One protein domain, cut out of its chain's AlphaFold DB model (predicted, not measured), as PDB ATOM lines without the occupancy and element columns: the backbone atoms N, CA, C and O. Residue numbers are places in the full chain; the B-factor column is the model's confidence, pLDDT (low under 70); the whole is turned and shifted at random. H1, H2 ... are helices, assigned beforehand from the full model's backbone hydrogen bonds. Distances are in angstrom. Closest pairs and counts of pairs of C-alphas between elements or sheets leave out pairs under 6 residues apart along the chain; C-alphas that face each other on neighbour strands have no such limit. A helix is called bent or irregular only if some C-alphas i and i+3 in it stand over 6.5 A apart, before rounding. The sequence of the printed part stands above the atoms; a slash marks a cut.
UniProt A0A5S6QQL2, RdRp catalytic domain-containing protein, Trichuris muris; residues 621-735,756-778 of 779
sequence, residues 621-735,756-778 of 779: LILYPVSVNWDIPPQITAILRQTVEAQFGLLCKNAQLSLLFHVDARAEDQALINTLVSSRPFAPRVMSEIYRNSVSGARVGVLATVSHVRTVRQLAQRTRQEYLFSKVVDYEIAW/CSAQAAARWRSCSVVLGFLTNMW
ATOM      1  N   LEU A 621     172.588 159.344 195.542       84.62
ATOM      2  CA  LEU A 621     171.231 159.048 196.006       84.62
ATOM      3  C   LEU A 621     171.202 157.945 197.076       84.62
ATOM      4  O   LEU A 621     170.440 158.048 198.037       84.62
ATOM      5  N   ILE A 622     172.025 156.903 196.941       86.56
ATOM      6  CA  ILE A 622     172.120 155.824 197.936       86.56
ATOM      7  C   ILE A 622     172.778 156.338 199.220       86.56
ATOM      8  O   ILE A 622     172.298 156.046 200.313       86.56
ATOM      9  N   LEU A 623     173.831 157.150 199.117       83.75
ATOM     10  CA  LEU A 623     174.475 157.766 200.281       83.75
ATOM     11  C   LEU A 623     173.538 158.749 201.004       83.75
ATOM     12  O   LEU A 623     173.509 158.788 202.239       83.75
ATOM     13  N   TYR A 624     172.734 159.497 200.240       86.38
ATOM     14  CA  TYR A 624     171.814 160.520 200.734       86.38
ATOM     15  C   TYR A 624     170.367 160.254 200.272       86.38
ATOM     16  O   TYR A 624     169.865 160.929 199.376       86.38
ATOM     17  N   PRO A 625     169.617 159.354 200.936       87.38
ATOM     18  CA  PRO A 625     168.346 158.802 200.434       87.38
ATOM     19  C   PRO A 625     167.172 159.788 200.310       87.38
ATOM     20  O   PRO A 625     166.089 159.414 199.863       87.38
ATOM     21  N   VAL A 626     167.335 161.032 200.759       87.88
ATOM     22  CA  VAL A 626     166.301 162.082 200.714       87.88
ATOM     23  C   VAL A 626     166.639 163.221 199.749       87.88
ATOM     24  O   VAL A 626     165.849 164.173 199.665       87.88
ATOM     25  N   SER A 627     167.781 163.128 199.058       86.38
ATOM     26  CA  SER A 627     168.278 164.115 198.098       86.38
ATOM     27  C   SER A 627     167.448 164.141 196.807       86.38
ATOM     28  O   SER A 627     166.581 163.297 196.569       86.38
ATOM     29  N   VAL A 628     167.681 165.177 196.004       87.94
ATOM     30  CA  VAL A 628     167.140 165.356 194.653       87.94
ATOM     31  C   VAL A 628     168.340 165.603 193.737       87.94
ATOM     32  O   VAL A 628     169.298 166.248 194.164       87.94
ATOM     33  N   ASN A 629     168.298 165.075 192.512       88.12
ATOM     34  CA  ASN A 629     169.393 165.171 191.540       88.12
ATOM     35  C   ASN A 629     169.463 166.569 190.898       88.12
ATOM     36  O   ASN A 629     169.082 166.748 189.740       88.12
ATOM     37  N   TRP A 630     169.864 167.575 191.673       88.06
ATOM     38  CA  TRP A 630     170.036 168.942 191.183       88.06
ATOM     39  C   TRP A 630     171.273 169.063 190.290       88.06
ATOM     40  O   TRP A 630     172.293 168.438 190.567       88.06
ATOM     41  N   ASP A 631     171.195 169.903 189.261       86.94
ATOM     42  CA  ASP A 631     172.370 170.341 188.503       86.94
ATOM     43  C   ASP A 631     173.104 171.425 189.307       86.94
ATOM     44  O   ASP A 631     172.783 172.611 189.224       86.94
ATOM     45  N   ILE A 632     174.001 170.994 190.197       85.25
ATOM     46  CA  ILE A 632     174.771 171.866 191.093       85.25
ATOM     47  C   ILE A 632     176.267 171.572 190.996       85.25
ATOM     48  O   ILE A 632     176.652 170.435 190.709       85.25
ATOM     49  N   PRO A 633     177.134 172.559 191.292       84.12
ATOM     50  CA  PRO A 633     178.568 172.319 191.350       84.12
ATOM     51  C   PRO A 633     178.923 171.216 192.369       84.12
ATOM     52  O   PRO A 633     178.333 171.167 193.456       84.12
ATOM     53  N   PRO A 634     179.905 170.348 192.061       75.88
ATOM     54  CA  PRO A 634     180.286 169.244 192.936       75.88
ATOM     55  C   PRO A 634     180.838 169.768 194.262       75.88
ATOM     56  O   PRO A 634     181.648 170.690 194.277       75.88
ATOM     57  N   GLN A 635     180.433 169.167 195.383       75.38
ATOM     58  CA  GLN A 635     180.875 169.584 196.718       75.38
ATOM     59  C   GLN A 635     182.399 169.468 196.896       75.38
ATOM     60  O   GLN A 635     183.010 168.494 196.451       75.38
ATOM     61  N   ILE A 636     183.009 170.394 197.651       72.00
ATOM     62  CA  ILE A 636     184.443 170.330 198.006       72.00
ATOM     63  C   ILE A 636     184.785 168.981 198.650       72.00
ATOM     64  O   ILE A 636     185.812 168.386 198.339       72.00
ATOM     65  N   THR A 637     183.919 168.464 199.522       71.00
ATOM     66  CA  THR A 637     184.099 167.165 200.188       71.00
ATOM     67  C   THR A 637     184.233 166.010 199.195       71.00
ATOM     68  O   THR A 637     185.081 165.142 199.393       71.00
ATOM     69  N   ALA A 638     183.467 166.021 198.101       72.75
ATOM     70  CA  ALA A 638     183.562 165.023 197.039       72.75
ATOM     71  C   ALA A 638     184.891 165.142 196.273       72.75
ATOM     72  O   ALA A 638     185.582 164.144 196.075       72.75
ATOM     73  N   ILE A 639     185.305 166.369 195.935       73.19
ATOM     74  CA  ILE A 639     186.589 166.647 195.267       73.19
ATOM     75  C   ILE A 639     187.771 166.172 196.128       73.19
ATOM     76  O   ILE A 639     188.709 165.536 195.632       73.19
ATOM     77  N   LEU A 640     187.731 166.472 197.430       70.44
ATOM     78  CA  LEU A 640     188.746 166.041 198.387       70.44
ATOM     79  C   LEU A 640     188.767 164.518 198.508       70.44
ATOM     80  O   LEU A 640     189.840 163.926 198.434       70.44
ATOM     81  N   ARG A 641     187.601 163.875 198.623       72.94
ATOM     82  CA  ARG A 641     187.491 162.416 198.707       72.94
ATOM     83  C   ARG A 641     188.060 161.727 197.468       72.94
ATOM     84  O   ARG A 641     188.870 160.823 197.623       72.94
ATOM     85  N   GLN A 642     187.730 162.201 196.268       73.56
ATOM     86  CA  GLN A 642     188.260 161.650 195.017       73.56
ATOM     87  C   GLN A 642     189.786 161.799 194.928       73.56
ATOM     88  O   GLN A 642     190.486 160.894 194.473       73.56
ATOM     89  N   THR A 643     190.316 162.933 195.399       72.12
ATOM     90  CA  THR A 643     191.764 163.179 195.440       72.12
ATOM     91  C   THR A 643     192.458 162.248 196.436       72.12
ATOM     92  O   THR A 643     193.506 161.686 196.124       72.12
ATOM     93  N   VAL A 644     191.867 162.057 197.619       72.31
ATOM     94  CA  VAL A 644     192.372 161.131 198.642       72.31
ATOM     95  C   VAL A 644     192.343 159.699 198.128       72.31
ATOM     96  O   VAL A 644     193.347 159.011 198.237       72.31
ATOM     97  N   GLU A 645     191.238 159.267 197.529       75.25
ATOM     98  CA  GLU A 645     191.073 157.915 196.999       75.25
ATOM     99  C   GLU A 645     192.099 157.601 195.902       75.25
ATOM    100  O   GLU A 645     192.722 156.542 195.926       75.25
ATOM    101  N   ALA A 646     192.361 158.551 194.996       73.88
ATOM    102  CA  ALA A 646     193.385 158.402 193.961       73.88
ATOM    103  C   ALA A 646     194.805 158.232 194.535       73.88
ATOM    104  O   ALA A 646     195.647 157.580 193.925       73.88
ATOM    105  N   GLN A 647     195.078 158.825 195.700       71.69
ATOM    106  CA  GLN A 647     196.368 158.711 196.380       71.69
ATOM    107  C   GLN A 647     196.417 157.537 197.362       71.69
ATOM    108  O   GLN A 647     197.503 157.079 197.710       71.69
ATOM    109  N   PHE A 648     195.264 157.034 197.803       74.25
ATOM    110  CA  PHE A 648     195.149 156.054 198.878       74.25
ATOM    111  C   PHE A 648     195.971 154.794 198.590       74.25
ATOM    112  O   PHE A 648     196.759 154.374 199.437       74.25
ATOM    113  N   GLY A 649     195.879 154.261 197.366       69.69
ATOM    114  CA  GLY A 649     196.635 153.077 196.947       69.69
ATOM    115  C   GLY A 649     198.159 153.263 196.944       69.69
ATOM    116  O   GLY A 649     198.888 152.306 197.172       69.69
ATOM    117  N   LEU A 650     198.661 154.490 196.750       72.12
ATOM    118  CA  LEU A 650     200.103 154.783 196.797       72.12
ATOM    119  C   LEU A 650     200.642 154.872 198.231       72.12
ATOM    120  O   LEU A 650     201.842 154.730 198.463       72.12
ATOM    121  N   LEU A 651     199.767 155.164 199.191       72.62
ATOM    122  CA  LEU A 651     200.136 155.455 200.576       72.62
ATOM    123  C   LEU A 651     199.916 154.260 201.496       72.62
ATOM    124  O   LEU A 651     200.574 154.162 202.532       72.62
ATOM    125  N   CYS A 652     198.973 153.391 201.139       82.06
ATOM    126  CA  CYS A 652     198.572 152.262 201.951       82.06
ATOM    127  C   CYS A 652     199.573 151.108 201.811       82.06
ATOM    128  O   CYS A 652     199.652 150.448 200.779       82.06
ATOM    129  N   LYS A 653     200.339 150.853 202.873       84.81
ATOM    130  CA  LYS A 653     201.152 149.636 203.033       84.81
ATOM    131  C   LYS A 653     200.410 148.536 203.795       84.81
ATOM    132  O   LYS A 653     200.866 147.396 203.809       84.81
ATOM    133  N   ASN A 654     199.296 148.884 204.433       86.75
ATOM    134  CA  ASN A 654     198.531 147.999 205.295       86.75
ATOM    135  C   ASN A 654     197.786 146.938 204.478       86.75
ATOM    136  O   ASN A 654     196.936 147.277 203.662       86.75
ATOM    137  N   ALA A 655     198.071 145.658 204.713       86.88
ATOM    138  CA  ALA A 655     197.502 144.550 203.953       86.88
ATOM    139  C   ALA A 655     195.972 144.456 204.080       86.88
ATOM    140  O   ALA A 655     195.297 144.175 203.090       86.88
ATOM    141  N   GLN A 656     195.416 144.729 205.265       85.44
ATOM    142  CA  GLN A 656     193.974 144.654 205.513       85.44
ATOM    143  C   GLN A 656     193.225 145.778 204.785       85.44
ATOM    144  O   GLN A 656     192.206 145.537 204.137       85.44
ATOM    145  N   LEU A 657     193.765 147.000 204.809       84.81
ATOM    146  CA  LEU A 657     193.201 148.123 204.053       84.81
ATOM    147  C   LEU A 657     193.437 147.978 202.545       84.81
ATOM    148  O   LEU A 657     192.551 148.296 201.761       84.81
ATOM    149  N   SER A 658     194.582 147.451 202.118       84.50
ATOM    150  CA  SER A 658     194.844 147.174 200.701       84.50
ATOM    151  C   SER A 658     193.911 146.100 200.134       84.50
ATOM    152  O   SER A 658     193.518 146.195 198.975       84.50
ATOM    153  N   LEU A 659     193.498 145.115 200.942       85.69
ATOM    154  CA  LEU A 659     192.458 144.152 200.561       85.69
ATOM    155  C   LEU A 659     191.096 144.840 200.385       85.69
ATOM    156  O   LEU A 659     190.360 144.556 199.436       85.69
ATOM    157  N   LEU A 660     190.774 145.774 201.285       85.12
ATOM    158  CA  LEU A 660     189.548 146.559 201.208       85.12
ATOM    159  C   LEU A 660     189.524 147.439 199.944       85.12
ATOM    160  O   LEU A 660     188.495 147.494 199.275       85.12
ATOM    161  N   PHE A 661     190.649 148.064 199.585       84.62
ATOM    162  CA  PHE A 661     190.827 148.937 198.413       84.62
ATOM    163  C   PHE A 661     191.604 148.254 197.270       84.62
ATOM    164  O   PHE A 661     192.551 148.818 196.720       84.62
ATOM    165  N   HIS A 662     191.217 147.028 196.913       83.50
ATOM    166  CA  HIS A 662     191.819 146.296 195.796       83.50
ATOM    167  C   HIS A 662     191.445 146.903 194.426       83.50
ATOM    168  O   HIS A 662     190.586 147.778 194.325       83.50
ATOM    169  N   VAL A 663     192.088 146.432 193.350       79.94
ATOM    170  CA  VAL A 663     191.974 147.013 191.993       79.94
ATOM    171  C   VAL A 663     190.525 147.065 191.482       79.94
ATOM    172  O   VAL A 663     190.119 148.069 190.897       79.94
ATOM    173  N   ASP A 664     189.734 146.031 191.768       84.12
ATOM    174  CA  ASP A 664     188.336 145.909 191.336       84.12
ATOM    175  C   ASP A 664     187.322 146.560 192.297       84.12
ATOM    176  O   ASP A 664     186.123 146.559 192.016       84.12
ATOM    177  N   ALA A 665     187.771 147.196 193.388       83.81
ATOM    178  CA  ALA A 665     186.890 147.762 194.415       83.81
ATOM    179  C   ALA A 665     185.848 148.739 193.841       83.81
ATOM    180  O   ALA A 665     184.674 148.693 194.204       83.81
ATOM    181  N   ARG A 666     186.242 149.583 192.877       83.75
ATOM    182  CA  ARG A 666     185.316 150.512 192.202       83.75
ATOM    183  C   ARG A 666     184.268 149.797 191.355       83.75
ATOM    184  O   ARG A 666     183.128 150.250 191.277       83.75
ATOM    185  N   ALA A 667     184.651 148.703 190.701       87.62
ATOM    186  CA  ALA A 667     183.724 147.909 189.908       87.62
ATOM    187  C   ALA A 667     182.711 147.199 190.816       87.62
ATOM    188  O   ALA A 667     181.525 147.169 190.490       87.62
ATOM    189  N   GLU A 668     183.150 146.706 191.978       89.06
ATOM    190  CA  GLU A 668     182.266 146.144 193.004       89.06
ATOM    191  C   GLU A 668     181.286 147.183 193.563       89.06
ATOM    192  O   GLU A 668     180.091 146.899 193.649       89.06
ATOM    193  N   ASP A 669     181.764 148.391 193.889       88.25
ATOM    194  CA  ASP A 669     180.916 149.485 194.383       88.25
ATOM    195  C   ASP A 669     179.819 149.812 193.359       88.25
ATOM    196  O   ASP A 669     178.631 149.854 193.694       88.25
ATOM    197  N   GLN A 670     180.191 149.946 192.082       89.06
ATOM    198  CA  GLN A 670     179.236 150.209 191.010       89.06
ATOM    199  C   GLN A 670     178.273 149.033 190.777       89.06
ATOM    200  O   GLN A 670     177.085 149.251 190.533       89.06
ATOM    201  N   ALA A 671     178.746 147.787 190.863       90.81
ATOM    202  CA  ALA A 671     177.905 146.601 190.725       90.81
ATOM    203  C   ALA A 671     176.866 146.508 191.853       90.81
ATOM    204  O   ALA A 671     175.690 146.223 191.595       90.81
ATOM    205  N   LEU A 672     177.268 146.815 193.092       92.00
ATOM    206  CA  LEU A 672     176.362 146.891 194.233       92.00
ATOM    207  C   LEU A 672     175.327 148.000 194.031       92.00
ATOM    208  O   LEU A 672     174.130 147.747 194.166       92.00
ATOM    209  N   ILE A 673     175.759 149.201 193.640       90.06
ATOM    210  CA  ILE A 673     174.866 150.332 193.345       90.06
ATOM    211  C   ILE A 673     173.843 149.951 192.270       90.06
ATOM    212  O   ILE A 673     172.643 150.119 192.481       90.06
ATOM    213  N   ASN A 674     174.286 149.370 191.153       89.75
ATOM    214  CA  ASN A 674     173.405 148.943 190.065       89.75
ATOM    215  C   ASN A 674     172.385 147.894 190.539       89.75
ATOM    216  O   ASN A 674     171.203 147.967 190.193       89.75
ATOM    217  N   THR A 675     172.816 146.961 191.391       90.38
ATOM    218  CA  THR A 675     171.938 145.950 191.996       90.38
ATOM    219  C   THR A 675     170.884 146.604 192.892       90.38
ATOM    220  O   THR A 675     169.693 146.323 192.750       90.38
ATOM    221  N   LEU A 676     171.282 147.540 193.758       90.19
ATOM    222  CA  LEU A 676     170.368 148.266 194.644       90.19
ATOM    223  C   LEU A 676     169.359 149.120 193.860       90.19
ATOM    224  O   LEU A 676     168.177 149.156 194.206       90.19
ATOM    225  N   VAL A 677     169.785 149.762 192.771       87.81
ATOM    226  CA  VAL A 677     168.925 150.578 191.892       87.81
ATOM    227  C   VAL A 677     167.919 149.729 191.110       87.81
ATOM    228  O   VAL A 677     166.800 150.178 190.834       87.81
ATOM    229  N   SER A 678     168.275 148.487 190.774       87.50
ATOM    230  CA  SER A 678     167.375 147.559 190.077       87.50
ATOM    231  C   SER A 678     166.190 147.092 190.939       87.50
ATOM    232  O   SER A 678     165.174 146.649 190.402       87.50
ATOM    233  N   SER A 679     166.275 147.243 192.266       86.19
ATOM    234  CA  SER A 679     165.240 146.795 193.202       86.19
ATOM    235  C   SER A 679     163.881 147.479 192.971       86.19
ATOM    236  O   SER A 679     163.785 148.675 192.673       86.19
ATOM    237  N   ARG A 680     162.792 146.710 193.102       86.69
ATOM    238  CA  ARG A 680     161.407 147.197 193.009       86.69
ATOM    239  C   ARG A 680     160.570 146.603 194.152       86.69
ATOM    240  O   ARG A 680     160.541 145.381 194.269       86.69
ATOM    241  N   PRO A 681     159.872 147.420 194.965       85.19
ATOM    242  CA  PRO A 681     159.850 148.886 194.948       85.19
ATOM    243  C   PRO A 681     161.201 149.498 195.359       85.19
ATOM    244  O   PRO A 681     161.874 148.994 196.252       85.19
ATOM    245  N   PHE A 682     161.588 150.603 194.713       83.38
ATOM    246  CA  PHE A 682     162.827 151.305 195.049       83.38
ATOM    247  C   PHE A 682     162.632 152.107 196.342       83.38
ATOM    248  O   PHE A 682     161.887 153.088 196.370       83.38
ATOM    249  N   ALA A 683     163.292 151.675 197.417       87.88
ATOM    250  CA  ALA A 683     163.212 152.289 198.740       87.88
ATOM    251  C   ALA A 683     164.582 152.869 199.154       87.88
ATOM    252  O   ALA A 683     165.353 152.172 199.816       87.88
ATOM    253  N   PRO A 684     164.893 154.144 198.828       87.50
ATOM    254  CA  PRO A 684     166.232 154.722 199.004       87.50
ATOM    255  C   PRO A 684     166.820 154.555 200.406       87.50
ATOM    256  O   PRO A 684     167.998 154.261 200.550       87.50
ATOM    257  N   ARG A 685     166.000 154.704 201.458       89.88
ATOM    258  CA  ARG A 685     166.454 154.565 202.853       89.88
ATOM    259  C   ARG A 685     166.935 153.153 203.176       89.88
ATOM    260  O   ARG A 685     167.939 153.009 203.858       89.88
ATOM    261  N   VAL A 686     166.238 152.136 202.671       91.50
ATOM    262  CA  VAL A 686     166.627 150.732 202.860       91.50
ATOM    263  C   VAL A 686     167.897 150.441 202.064       91.50
ATOM    264  O   VAL A 686     168.825 149.853 202.603       91.50
ATOM    265  N   MET A 687     167.979 150.926 200.820       91.56
ATOM    266  CA  MET A 687     169.176 150.759 199.986       91.56
ATOM    267  C   MET A 687     170.406 151.433 200.603       91.56
ATOM    268  O   MET A 687     171.489 150.858 200.586       91.56
ATOM    269  N   SER A 688     170.230 152.616 201.197       91.94
ATOM    270  CA  SER A 688     171.277 153.325 201.941       91.94
ATOM    271  C   SER A 688     171.797 152.501 203.118       91.94
ATOM    272  O   SER A 688     173.004 152.399 203.309       91.94
ATOM    273  N   GLU A 689     170.900 151.869 203.877       92.25
ATOM    274  CA  GLU A 689     171.275 151.052 205.032       92.25
ATOM    275  C   GLU A 689     171.991 149.759 204.617       92.25
ATOM    276  O   GLU A 689     172.991 149.385 205.225       92.25
ATOM    277  N   ILE A 690     171.545 149.112 203.534       92.62
ATOM    278  CA  ILE A 690     172.241 147.952 202.954       92.62
ATOM    279  C   ILE A 690     173.640 148.358 202.478       92.62
ATOM    280  O   ILE A 690     174.613 147.669 202.770       92.62
ATOM    281  N   TYR A 691     173.759 149.497 201.789       92.06
ATOM    282  CA  TYR A 691     175.041 150.009 201.316       92.06
ATOM    283  C   TYR A 691     175.997 150.327 202.475       92.06
ATOM    284  O   TYR A 691     177.162 149.939 202.434       92.06
ATOM    285  N   ARG A 692     175.514 150.976 203.543       88.88
ATOM    286  CA  ARG A 692     176.322 151.313 204.731       88.88
ATOM    287  C   ARG A 692     176.859 150.084 205.459       88.88
ATOM    288  O   ARG A 692     178.003 150.113 205.889       88.88
ATOM    289  N   ASN A 693     176.063 149.020 205.550       89.81
ATOM    290  CA  ASN A 693     176.450 147.760 206.195       89.81
ATOM    291  C   ASN A 693     177.174 146.783 205.241       89.81
ATOM    292  O   ASN A 693     177.290 145.596 205.538       89.81
ATOM    293  N   SER A 694     177.641 147.263 204.084       90.75
ATOM    294  CA  SER A 694     178.405 146.482 203.105       90.75
ATOM    295  C   SER A 694     179.893 146.858 203.106       90.75
ATOM    296  O   SER A 694     180.299 147.860 203.698       90.75
ATOM    297  N   VAL A 695     180.706 146.094 202.371       88.38
ATOM    298  CA  VAL A 695     182.139 146.378 202.165       88.38
ATOM    299  C   VAL A 695     182.354 147.760 201.527       88.38
ATOM    300  O   VAL A 695     183.256 148.495 201.932       88.38
ATOM    301  N   SER A 696     181.482 148.165 200.598       88.06
ATOM    302  CA  SER A 696     181.483 149.506 200.000       88.06
ATOM    303  C   SER A 696     181.248 150.600 201.044       88.06
ATOM    304  O   SER A 696     181.915 151.635 201.040       88.06
ATOM    305  N   GLY A 697     180.346 150.354 201.999       86.75
ATOM    306  CA  GLY A 697     180.106 151.238 203.140       86.75
ATOM    307  C   GLY A 697     181.339 151.396 204.031       86.75
ATOM    308  O   GLY A 697     181.693 152.521 204.388       86.75
ATOM    309  N   ALA A 698     182.051 150.300 204.310       84.94
ATOM    310  CA  ALA A 698     183.306 150.329 205.062       84.94
ATOM    311  C   ALA A 698     184.396 151.152 204.344       84.94
ATOM    312  O   ALA A 698     185.048 151.990 204.972       84.94
ATOM    313  N   ARG A 699     184.540 151.017 203.013       85.94
ATOM    314  CA  ARG A 699     185.441 151.865 202.195       85.94
ATOM    315  C   ARG A 699     185.108 153.345 202.342       85.94
ATOM    316  O   ARG A 699     185.999 154.162 202.580       85.94
ATOM    317  N   VAL A 700     183.824 153.696 202.228       82.31
ATOM    318  CA  VAL A 700     183.342 155.076 202.413       82.31
ATOM    319  C   VAL A 700     183.686 155.588 203.810       82.31
ATOM    320  O   VAL A 700     184.149 156.721 203.930       82.31
ATOM    321  N   GLY A 701     183.503 154.764 204.845       80.94
ATOM    322  CA  GLY A 701     183.854 155.091 206.228       80.94
ATOM    323  C   GLY A 701     185.342 155.401 206.397       80.94
ATOM    324  O   GLY A 701     185.693 156.467 206.896       80.94
ATOM    325  N   VAL A 702     186.223 154.532 205.891       80.69
ATOM    326  CA  VAL A 702     187.681 154.750 205.936       80.69
ATOM    327  C   VAL A 702     188.075 156.022 205.187       80.69
ATOM    328  O   VAL A 702     188.829 156.842 205.717       80.69
ATOM    329  N   LEU A 703     187.542 156.228 203.977       79.38
ATOM    330  CA  LEU A 703     187.802 157.443 203.205       79.38
ATOM    331  C   LEU A 703     187.306 158.690 203.935       79.38
ATOM    332  O   LEU A 703     188.005 159.700 203.922       79.38
ATOM    333  N   ALA A 704     186.148 158.632 204.597       76.06
ATOM    334  CA  ALA A 704     185.626 159.742 205.385       76.06
ATOM    335  C   ALA A 704     186.584 160.106 206.532       76.06
ATOM    336  O   ALA A 704     186.914 161.283 206.690       76.06
ATOM    337  N   THR A 705     187.127 159.118 207.247       72.88
ATOM    338  CA  THR A 705     188.102 159.350 208.326       72.88
ATOM    339  C   THR A 705     189.421 159.938 207.806       72.88
ATOM    340  O   THR A 705     189.986 160.833 208.434       72.88
ATOM    341  N   VAL A 706     189.908 159.507 206.631       68.38
ATOM    342  CA  VAL A 706     191.126 160.064 205.995       68.38
ATOM    343  C   VAL A 706     190.882 161.438 205.359       68.38
ATOM    344  O   VAL A 706     191.796 162.262 205.287       68.38
ATOM    345  N   SER A 707     189.651 161.717 204.923       58.91
ATOM    346  CA  SER A 707     189.265 162.971 204.262       58.91
ATOM    347  C   SER A 707     189.263 164.188 205.187       58.91
ATOM    348  O   SER A 707     189.103 165.319 204.716       58.91
ATOM    349  N   HIS A 708     189.493 163.996 206.492       61.91
ATOM    350  CA  HIS A 708     189.725 165.111 207.390       61.91
ATOM    351  C   HIS A 708     190.904 165.957 206.905       61.91
ATOM    352  O   HIS A 708     192.023 165.508 206.653       61.91
ATOM    353  N   VAL A 709     190.611 167.246 206.764       53.28
ATOM    354  CA  VAL A 709     191.385 168.185 205.956       53.28
ATOM    355  C   VAL A 709     192.838 168.346 206.423       53.28
ATOM    356  O   VAL A 709     193.703 168.709 205.633       53.28
ATOM    357  N   ARG A 710     193.162 168.039 207.688       58.50
ATOM    358  CA  ARG A 710     194.547 168.090 208.197       58.50
ATOM    359  C   ARG A 710     195.403 166.930 207.681       58.50
ATOM    360  O   ARG A 710     196.568 167.155 207.349       58.50
ATOM    361  N   THR A 711     194.819 165.741 207.547       56.75
ATOM    362  CA  THR A 711     195.442 164.578 206.903       56.75
ATOM    363  C   THR A 711     195.588 164.821 205.405       56.75
ATOM    364  O   THR A 711     196.689 164.720 204.866       56.75
ATOM    365  N   VAL A 712     194.528 165.317 204.760       58.25
ATOM    366  CA  VAL A 712     194.575 165.769 203.359       58.25
ATOM    367  C   VAL A 712     195.633 166.847 203.145       58.25
ATOM    368  O   VAL A 712     196.341 166.793 202.154       58.25
ATOM    369  N   ARG A 713     195.817 167.799 204.066       56.12
ATOM    370  CA  ARG A 713     196.855 168.837 203.965       56.12
ATOM    371  C   ARG A 713     198.265 168.249 204.011       56.12
ATOM    372  O   ARG A 713     199.121 168.721 203.273       56.12
ATOM    373  N   GLN A 714     198.524 167.239 204.840       58.69
ATOM    374  CA  GLN A 714     199.820 166.545 204.853       58.69
ATOM    375  C   GLN A 714     200.021 165.676 203.599       58.69
ATOM    376  O   GLN A 714     201.126 165.612 203.067       58.69
ATOM    377  N   LEU A 715     198.952 165.084 203.059       57.03
ATOM    378  CA  LEU A 715     198.972 164.414 201.751       57.03
ATOM    379  C   LEU A 715     199.244 165.398 200.609       57.03
ATOM    380  O   LEU A 715     200.071 165.162 199.730       57.03
ATOM    381  N   ALA A 716     198.598 166.554 200.676       50.12
ATOM    382  CA  ALA A 716     198.727 167.649 199.738       50.12
ATOM    383  C   ALA A 716     200.038 168.415 199.891       50.12
ATOM    384  O   ALA A 716     200.407 169.099 198.958       50.12
ATOM    385  N   GLN A 717     200.754 168.314 201.016       51.91
ATOM    386  CA  GLN A 717     202.130 168.811 201.153       51.91
ATOM    387  C   GLN A 717     203.113 168.001 200.302       51.91
ATOM    388  O   GLN A 717     204.135 168.537 199.889       51.91
ATOM    389  N   ARG A 718     202.799 166.729 200.019       54.09
ATOM    390  CA  ARG A 718     203.560 165.891 199.078       54.09
ATOM    391  C   ARG A 718     203.150 166.122 197.619       54.09
ATOM    392  O   ARG A 718     203.891 165.758 196.713       54.09
ATOM    393  N   THR A 719     201.990 166.737 197.401       53.19
ATOM    394  CA  THR A 719     201.463 167.126 196.083       53.19
ATOM    395  C   THR A 719     201.618 168.652 195.922       53.19
ATOM    396  O   THR A 719     201.976 169.346 196.866       53.19
ATOM    397  N   ARG A 720     201.405 169.244 194.743       57.38
ATOM    398  CA  ARG A 720     201.440 170.716 194.621       57.38
ATOM    399  C   ARG A 720     200.222 171.318 195.334       57.38
ATOM    400  O   ARG A 720     199.117 171.228 194.805       57.38
ATOM    401  N   GLN A 721     200.413 171.921 196.513       59.78
ATOM    402  CA  GLN A 721     199.351 172.568 197.312       59.78
ATOM    403  C   GLN A 721     198.478 173.523 196.484       59.78
ATOM    404  O   GLN A 721     197.263 173.562 196.661       59.78
ATOM    405  N   GLU A 722     199.099 174.225 195.536       63.00
ATOM    406  CA  GLU A 722     198.469 175.156 194.594       63.00
ATOM    407  C   GLU A 722     197.260 174.550 193.864       63.00
ATOM    408  O   GLU A 722     196.255 175.229 193.681       63.00
ATOM    409  N   TYR A 723     197.306 173.255 193.524       69.88
ATOM    410  CA  TYR A 723     196.236 172.575 192.788       69.88
ATOM    411  C   TYR A 723     194.955 172.372 193.610       69.88
ATOM    412  O   TYR A 723     193.852 172.391 193.067       69.88
ATOM    413  N   LEU A 724     195.069 172.156 194.925       70.25
ATOM    414  CA  LEU A 724     193.881 172.030 195.777       70.25
ATOM    415  C   LEU A 724     193.257 173.393 196.053       70.25
ATOM    416  O   LEU A 724     192.037 173.516 195.993       70.25
ATOM    417  N   PHE A 725     194.078 174.413 196.317       74.00
ATOM    418  CA  PHE A 725     193.579 175.772 196.520       74.00
ATOM    419  C   PHE A 725     192.883 176.307 195.270       74.00
ATOM    420  O   PHE A 725     191.785 176.844 195.390       74.00
ATOM    421  N   SER A 726     193.447 176.079 194.077       78.12
ATOM    422  CA  SER A 726     192.799 176.485 192.825       78.12
ATOM    423  C   SER A 726     191.424 175.831 192.661       78.12
ATOM    424  O   SER A 726     190.457 176.522 192.369       78.12
ATOM    425  N   LYS A 727     191.292 174.533 192.970       79.62
ATOM    426  CA  LYS A 727     189.996 173.835 192.921       79.62
ATOM    427  C   LYS A 727     188.960 174.383 193.901       79.62
ATOM    428  O   LYS A 727     187.778 174.408 193.575       79.62
ATOM    429  N   VAL A 728     189.375 174.786 195.104       79.56
ATOM    430  CA  VAL A 728     188.462 175.396 196.086       79.56
ATOM    431  C   VAL A 728     187.997 176.770 195.597       79.56
ATOM    432  O   VAL A 728     186.826 177.104 195.746       79.56
ATOM    433  N   VAL A 729     188.879 177.545 194.963       82.38
ATOM    434  CA  VAL A 729     188.515 178.831 194.349       82.38
ATOM    435  C   VAL A 729     187.549 178.628 193.178       82.38
ATOM    436  O   VAL A 729     186.502 179.274 193.134       82.38
ATOM    437  N   ASP A 730     187.849 177.693 192.274       85.56
ATOM    438  CA  ASP A 730     186.979 177.351 191.142       85.56
ATOM    439  C   ASP A 730     185.583 176.929 191.619       85.56
ATOM    440  O   ASP A 730     184.571 177.326 191.039       85.56
ATOM    441  N   TYR A 731     185.528 176.172 192.717       85.75
ATOM    442  CA  TYR A 731     184.290 175.775 193.377       85.75
ATOM    443  C   TYR A 731     183.473 176.977 193.876       85.75
ATOM    444  O   TYR A 731     182.277 177.055 193.594       85.75
ATOM    445  N   GLU A 732     184.091 177.927 194.585       85.94
ATOM    446  CA  GLU A 732     183.377 179.102 195.108       85.94
ATOM    447  C   GLU A 732     182.831 179.984 193.978       85.94
ATOM    448  O   GLU A 732     181.684 180.440 194.020       85.94
ATOM    449  N   ILE A 733     183.617 180.158 192.912       86.88
ATOM    450  CA  ILE A 733     183.192 180.887 191.713       86.88
ATOM    451  C   ILE A 733     182.019 180.168 191.033       86.88
ATOM    452  O   ILE A 733     181.053 180.819 190.626       86.88
ATOM    453  N   ALA A 734     182.081 178.840 190.903       89.25
ATOM    454  CA  ALA A 734     181.022 178.047 190.285       89.25
ATOM    455  C   ALA A 734     179.697 178.145 191.059       89.25
ATOM    456  O   ALA A 734     178.642 178.291 190.439       89.25
ATOM    457  N   TRP A 735     179.737 178.139 192.394       88.75
ATOM    458  CA  TRP A 735     178.536 178.258 193.228       88.75
ATOM    459  C   TRP A 735     177.835 179.605 193.105       88.75
ATOM    460  O   TRP A 735     176.615 179.650 192.932       88.75
ATOM    461  N   CYS A 756     151.046 171.943 196.803       91.69
ATOM    462  CA  CYS A 756     151.385 171.308 198.078       91.69
ATOM    463  C   CYS A 756     152.869 170.894 198.120       91.69
ATOM    464  O   CYS A 756     153.322 170.109 197.288       91.69
ATOM    465  N   SER A 757     153.615 171.372 199.124       92.88
ATOM    466  CA  SER A 757     155.066 171.155 199.243       92.88
ATOM    467  C   SER A 757     155.456 169.676 199.333       92.88
ATOM    468  O   SER A 757     156.490 169.270 198.808       92.88
ATOM    469  N   ALA A 758     154.631 168.852 199.985       92.44
ATOM    470  CA  ALA A 758     154.881 167.417 200.119       92.44
ATOM    471  C   ALA A 758     154.716 166.679 198.782       92.44
ATOM    472  O   ALA A 758     155.566 165.869 198.416       92.44
ATOM    473  N   GLN A 759     153.656 166.999 198.032       91.75
ATOM    474  CA  GLN A 759     153.402 166.418 196.712       91.75
ATOM    475  C   GLN A 759     154.460 166.860 195.698       91.75
ATOM    476  O   GLN A 759     154.964 166.027 194.949       91.75
ATOM    477  N   ALA A 760     154.856 168.137 195.724       90.44
ATOM    478  CA  ALA A 760     155.930 168.652 194.880       90.44
ATOM    479  C   ALA A 760     157.256 167.927 195.155       90.44
ATOM    480  O   ALA A 760     157.856 167.398 194.229       90.44
ATOM    481  N   ALA A 761     157.665 167.791 196.423       91.12
ATOM    482  CA  ALA A 761     158.882 167.056 196.776       91.12
ATOM    483  C   ALA A 761     158.837 165.577 196.343       91.12
ATOM    484  O   ALA A 761     159.841 165.031 195.887       91.12
ATOM    485  N   ALA A 762     157.683 164.913 196.481       88.81
ATOM    486  CA  ALA A 762     157.504 163.534 196.023       88.81
ATOM    487  C   ALA A 762     157.616 163.424 194.493       88.81
ATOM    488  O   ALA A 762     158.294 162.529 193.982       88.81
ATOM    489  N   ARG A 763     157.008 164.368 193.764       88.69
ATOM    490  CA  ARG A 763     157.114 164.468 192.306       88.69
ATOM    491  C   ARG A 763     158.553 164.732 191.870       88.69
ATOM    492  O   ARG A 763     159.038 164.010 191.014       88.69
ATOM    493  N   TRP A 764     159.250 165.689 192.484       89.31
ATOM    494  CA  TRP A 764     160.637 166.028 192.145       89.31
ATOM    495  C   TRP A 764     161.566 164.833 192.289       89.31
ATOM    496  O   TRP A 764     162.316 164.550 191.365       89.31
ATOM    497  N   ARG A 765     161.447 164.070 193.381       86.69
ATOM    498  CA  ARG A 765     162.204 162.820 193.558       86.69
ATOM    499  C   ARG A 765     161.860 161.770 192.512       86.69
ATOM    500  O   ARG A 765     162.739 161.075 192.019       86.69
ATOM    501  N   SER A 766     160.580 161.644 192.178       83.06
ATOM    502  CA  SER A 766     160.136 160.685 191.167       83.06
ATOM    503  C   SER A 766     160.699 161.059 189.794       83.06
ATOM    504  O   SER A 766     161.309 160.224 189.138       83.06
ATOM    505  N   CYS A 767     160.588 162.324 189.387       80.62
ATOM    506  CA  CYS A 767     161.137 162.830 188.130       80.62
ATOM    507  C   CYS A 767     162.665 162.733 188.092       80.62
ATOM    508  O   CYS A 767     163.214 162.283 187.090       80.62
ATOM    509  N   SER A 768     163.342 163.081 189.190       77.69
ATOM    510  CA  SER A 768     164.802 163.032 189.273       77.69
ATOM    511  C   SER A 768     165.355 161.616 189.183       77.69
ATOM    512  O   SER A 768     166.504 161.468 188.793       77.69
ATOM    513  N   VAL A 769     164.570 160.588 189.537       71.44
ATOM    514  CA  VAL A 769     164.936 159.166 189.407       71.44
ATOM    515  C   VAL A 769     164.488 158.587 188.058       71.44
ATOM    516  O   VAL A 769     165.224 157.813 187.457       71.44
ATOM    517  N   VAL A 770     163.323 158.978 187.535       56.94
ATOM    518  CA  VAL A 770     162.754 158.444 186.280       56.94
ATOM    519  C   VAL A 770     163.448 158.982 185.025       56.94
ATOM    520  O   VAL A 770     163.614 158.222 184.072       56.94
ATOM    521  N   LEU A 771     163.890 160.245 185.012       50.12
ATOM    522  CA  LEU A 771     164.552 160.842 183.840       50.12
ATOM    523  C   LEU A 771     165.787 160.050 183.376       50.12
ATOM    524  O   LEU A 771     166.027 159.977 182.175       50.12
ATOM    525  N   GLY A 772     166.505 159.376 184.280       45.59
ATOM    526  CA  GLY A 772     167.625 158.511 183.903       45.59
ATOM    527  C   GLY A 772     167.297 157.043 183.621       45.59
ATOM    528  O   GLY A 772     168.120 156.352 183.028       45.59
ATOM    529  N   PHE A 773     166.091 156.555 183.942       43.16
ATOM    530  CA  PHE A 773     165.637 155.256 183.418       43.16
ATOM    531  C   PHE A 773     165.360 155.330 181.911       43.16
ATOM    532  O   PHE A 773     165.604 154.362 181.196       43.16
ATOM    533  N   LEU A 774     164.882 156.481 181.426       36.06
ATOM    534  CA  LEU A 774     164.620 156.700 180.003       36.06
ATOM    535  C   LEU A 774     165.903 156.931 179.193       36.06
ATOM    536  O   LEU A 774     165.972 156.456 178.064       36.06
ATOM    537  N   THR A 775     166.930 157.583 179.749       38.62
ATOM    538  CA  THR A 775     168.219 157.739 179.051       38.62
ATOM    539  C   THR A 775     169.038 156.446 179.024       38.62
ATOM    540  O   THR A 775     169.626 156.145 177.992       38.62
ATOM    541  N   ASN A 776     169.005 155.615 180.076       35.47
ATOM    542  CA  ASN A 776     169.696 154.313 180.079       35.47
ATOM    543  C   ASN A 776     169.048 153.245 179.179       35.47
ATOM    544  O   ASN A 776     169.682 152.237 178.892       35.47
ATOM    545  N   MET A 777     167.805 153.437 178.726       32.41
ATOM    546  CA  MET A 777     167.188 152.573 177.707       32.41
ATOM    547  C   MET A 777     167.587 152.946 176.268       32.41
ATOM    548  O   MET A 777     167.252 152.205 175.347       32.41
ATOM    549  N   TRP A 778     168.254 154.088 176.069       27.80
ATOM    550  CA  TRP A 778     168.609 154.633 174.753       27.80
ATOM    551  C   TRP A 778     170.126 154.739 174.507       27.80
ATOM    552  O   TRP A 778     170.516 155.208 173.437       27.80
TER     553      TRP A 778
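This is residues 621 to 735 and 756 to 778 of the 779 residues of the protein "RdRp catalytic domain-containing protein" of Trichuris muris (UniProt A0A5S6QQL2). The helices make a loose, open horseshoe: the H3 and H4 hairpin is one arm, H5, H1 and H6 form the back, and H7 is the other arm. The unnamed stretch of residues 621 to 635 lies in the opening, and H8 stands across the open side, touching no helix, with residues 770 to 778 sticking out. The printed part has 138 residues with eight named helices, H1 to H8 in order along the chain, and no named strand; the class is all helix. The whole is loose, with a radius of gyration of the C-alphas of 17.7 A and spans of 50 by 39 by 29 A.

Residues 621 to 635 hold no named element; C-alpha 621 is at (171.231, 159.048, 196.006). H1, residues 636 to 651, is 21.8 A long and begins at C-alpha 636, (184.443, 170.330, 198.006). It has a kink of 28 degrees near residue 645 and is only just irregular: C-alphas 646 and 649 are 6.9 A apart. H2 is residues 655 to 660. H3, residues 665 to 678, is 20.0 A long. H4 is residues 684 to 692, H5 residues 695 to 706, 16.8 A long, and H6 residues 709 to 717. H7, residues 721 to 735, is 22.0 A long. H8, residues 757 to 776, is 29.4 A long and ends at C-alpha 776, (169.696, 154.313, 180.079).

H1 touches H5 with residues 641 to 645 alone, about perpendicular at 81 degrees; their closest C-alphas, Arg 641 and Leu 703, are 6.7 A apart. H2 is close to H5 but not clearly touching, with C-alphas 660 and 699, the closest, 6.8 A apart. H3 and H4 form a helical hairpin and only just touch, with 3 pairs of C-alphas within 8 A, the closest being Leu 676 and Met 687 at 6.0 A. They stand at a shallow tilt of 25 degrees, opposite ways. H3 and H5 also only just touch, with 3 such pairs; the closest C-alphas, Asp 669 and Ser 696, are 5.6 A apart. H6 and H7 are each close to H1 but not clearly touching, with closest C-alphas Val 644 and Val 712 at 7.0 A and Ile 636 and Val 728 at 6.7 A. H8 is apart from H4 and H7. Each O i to N i+4 pair is within hydrogen-bond range in H2, H3, H4, H5, H6 and H7, against 10 of 12 in H1 and 13 of 16 in H8.

The two C-alphas farthest apart, Lys 653 and Cys 756, are 54.5 A apart. Residues 736 to 755 are cut out, with 28.4 A from C-alpha 735 to C-alpha 756. Of the links printed whole, each is tight. The mean pLDDT of the printed part is 77.7; residues 649, 706 to 723 and 770 to 778 are under 70.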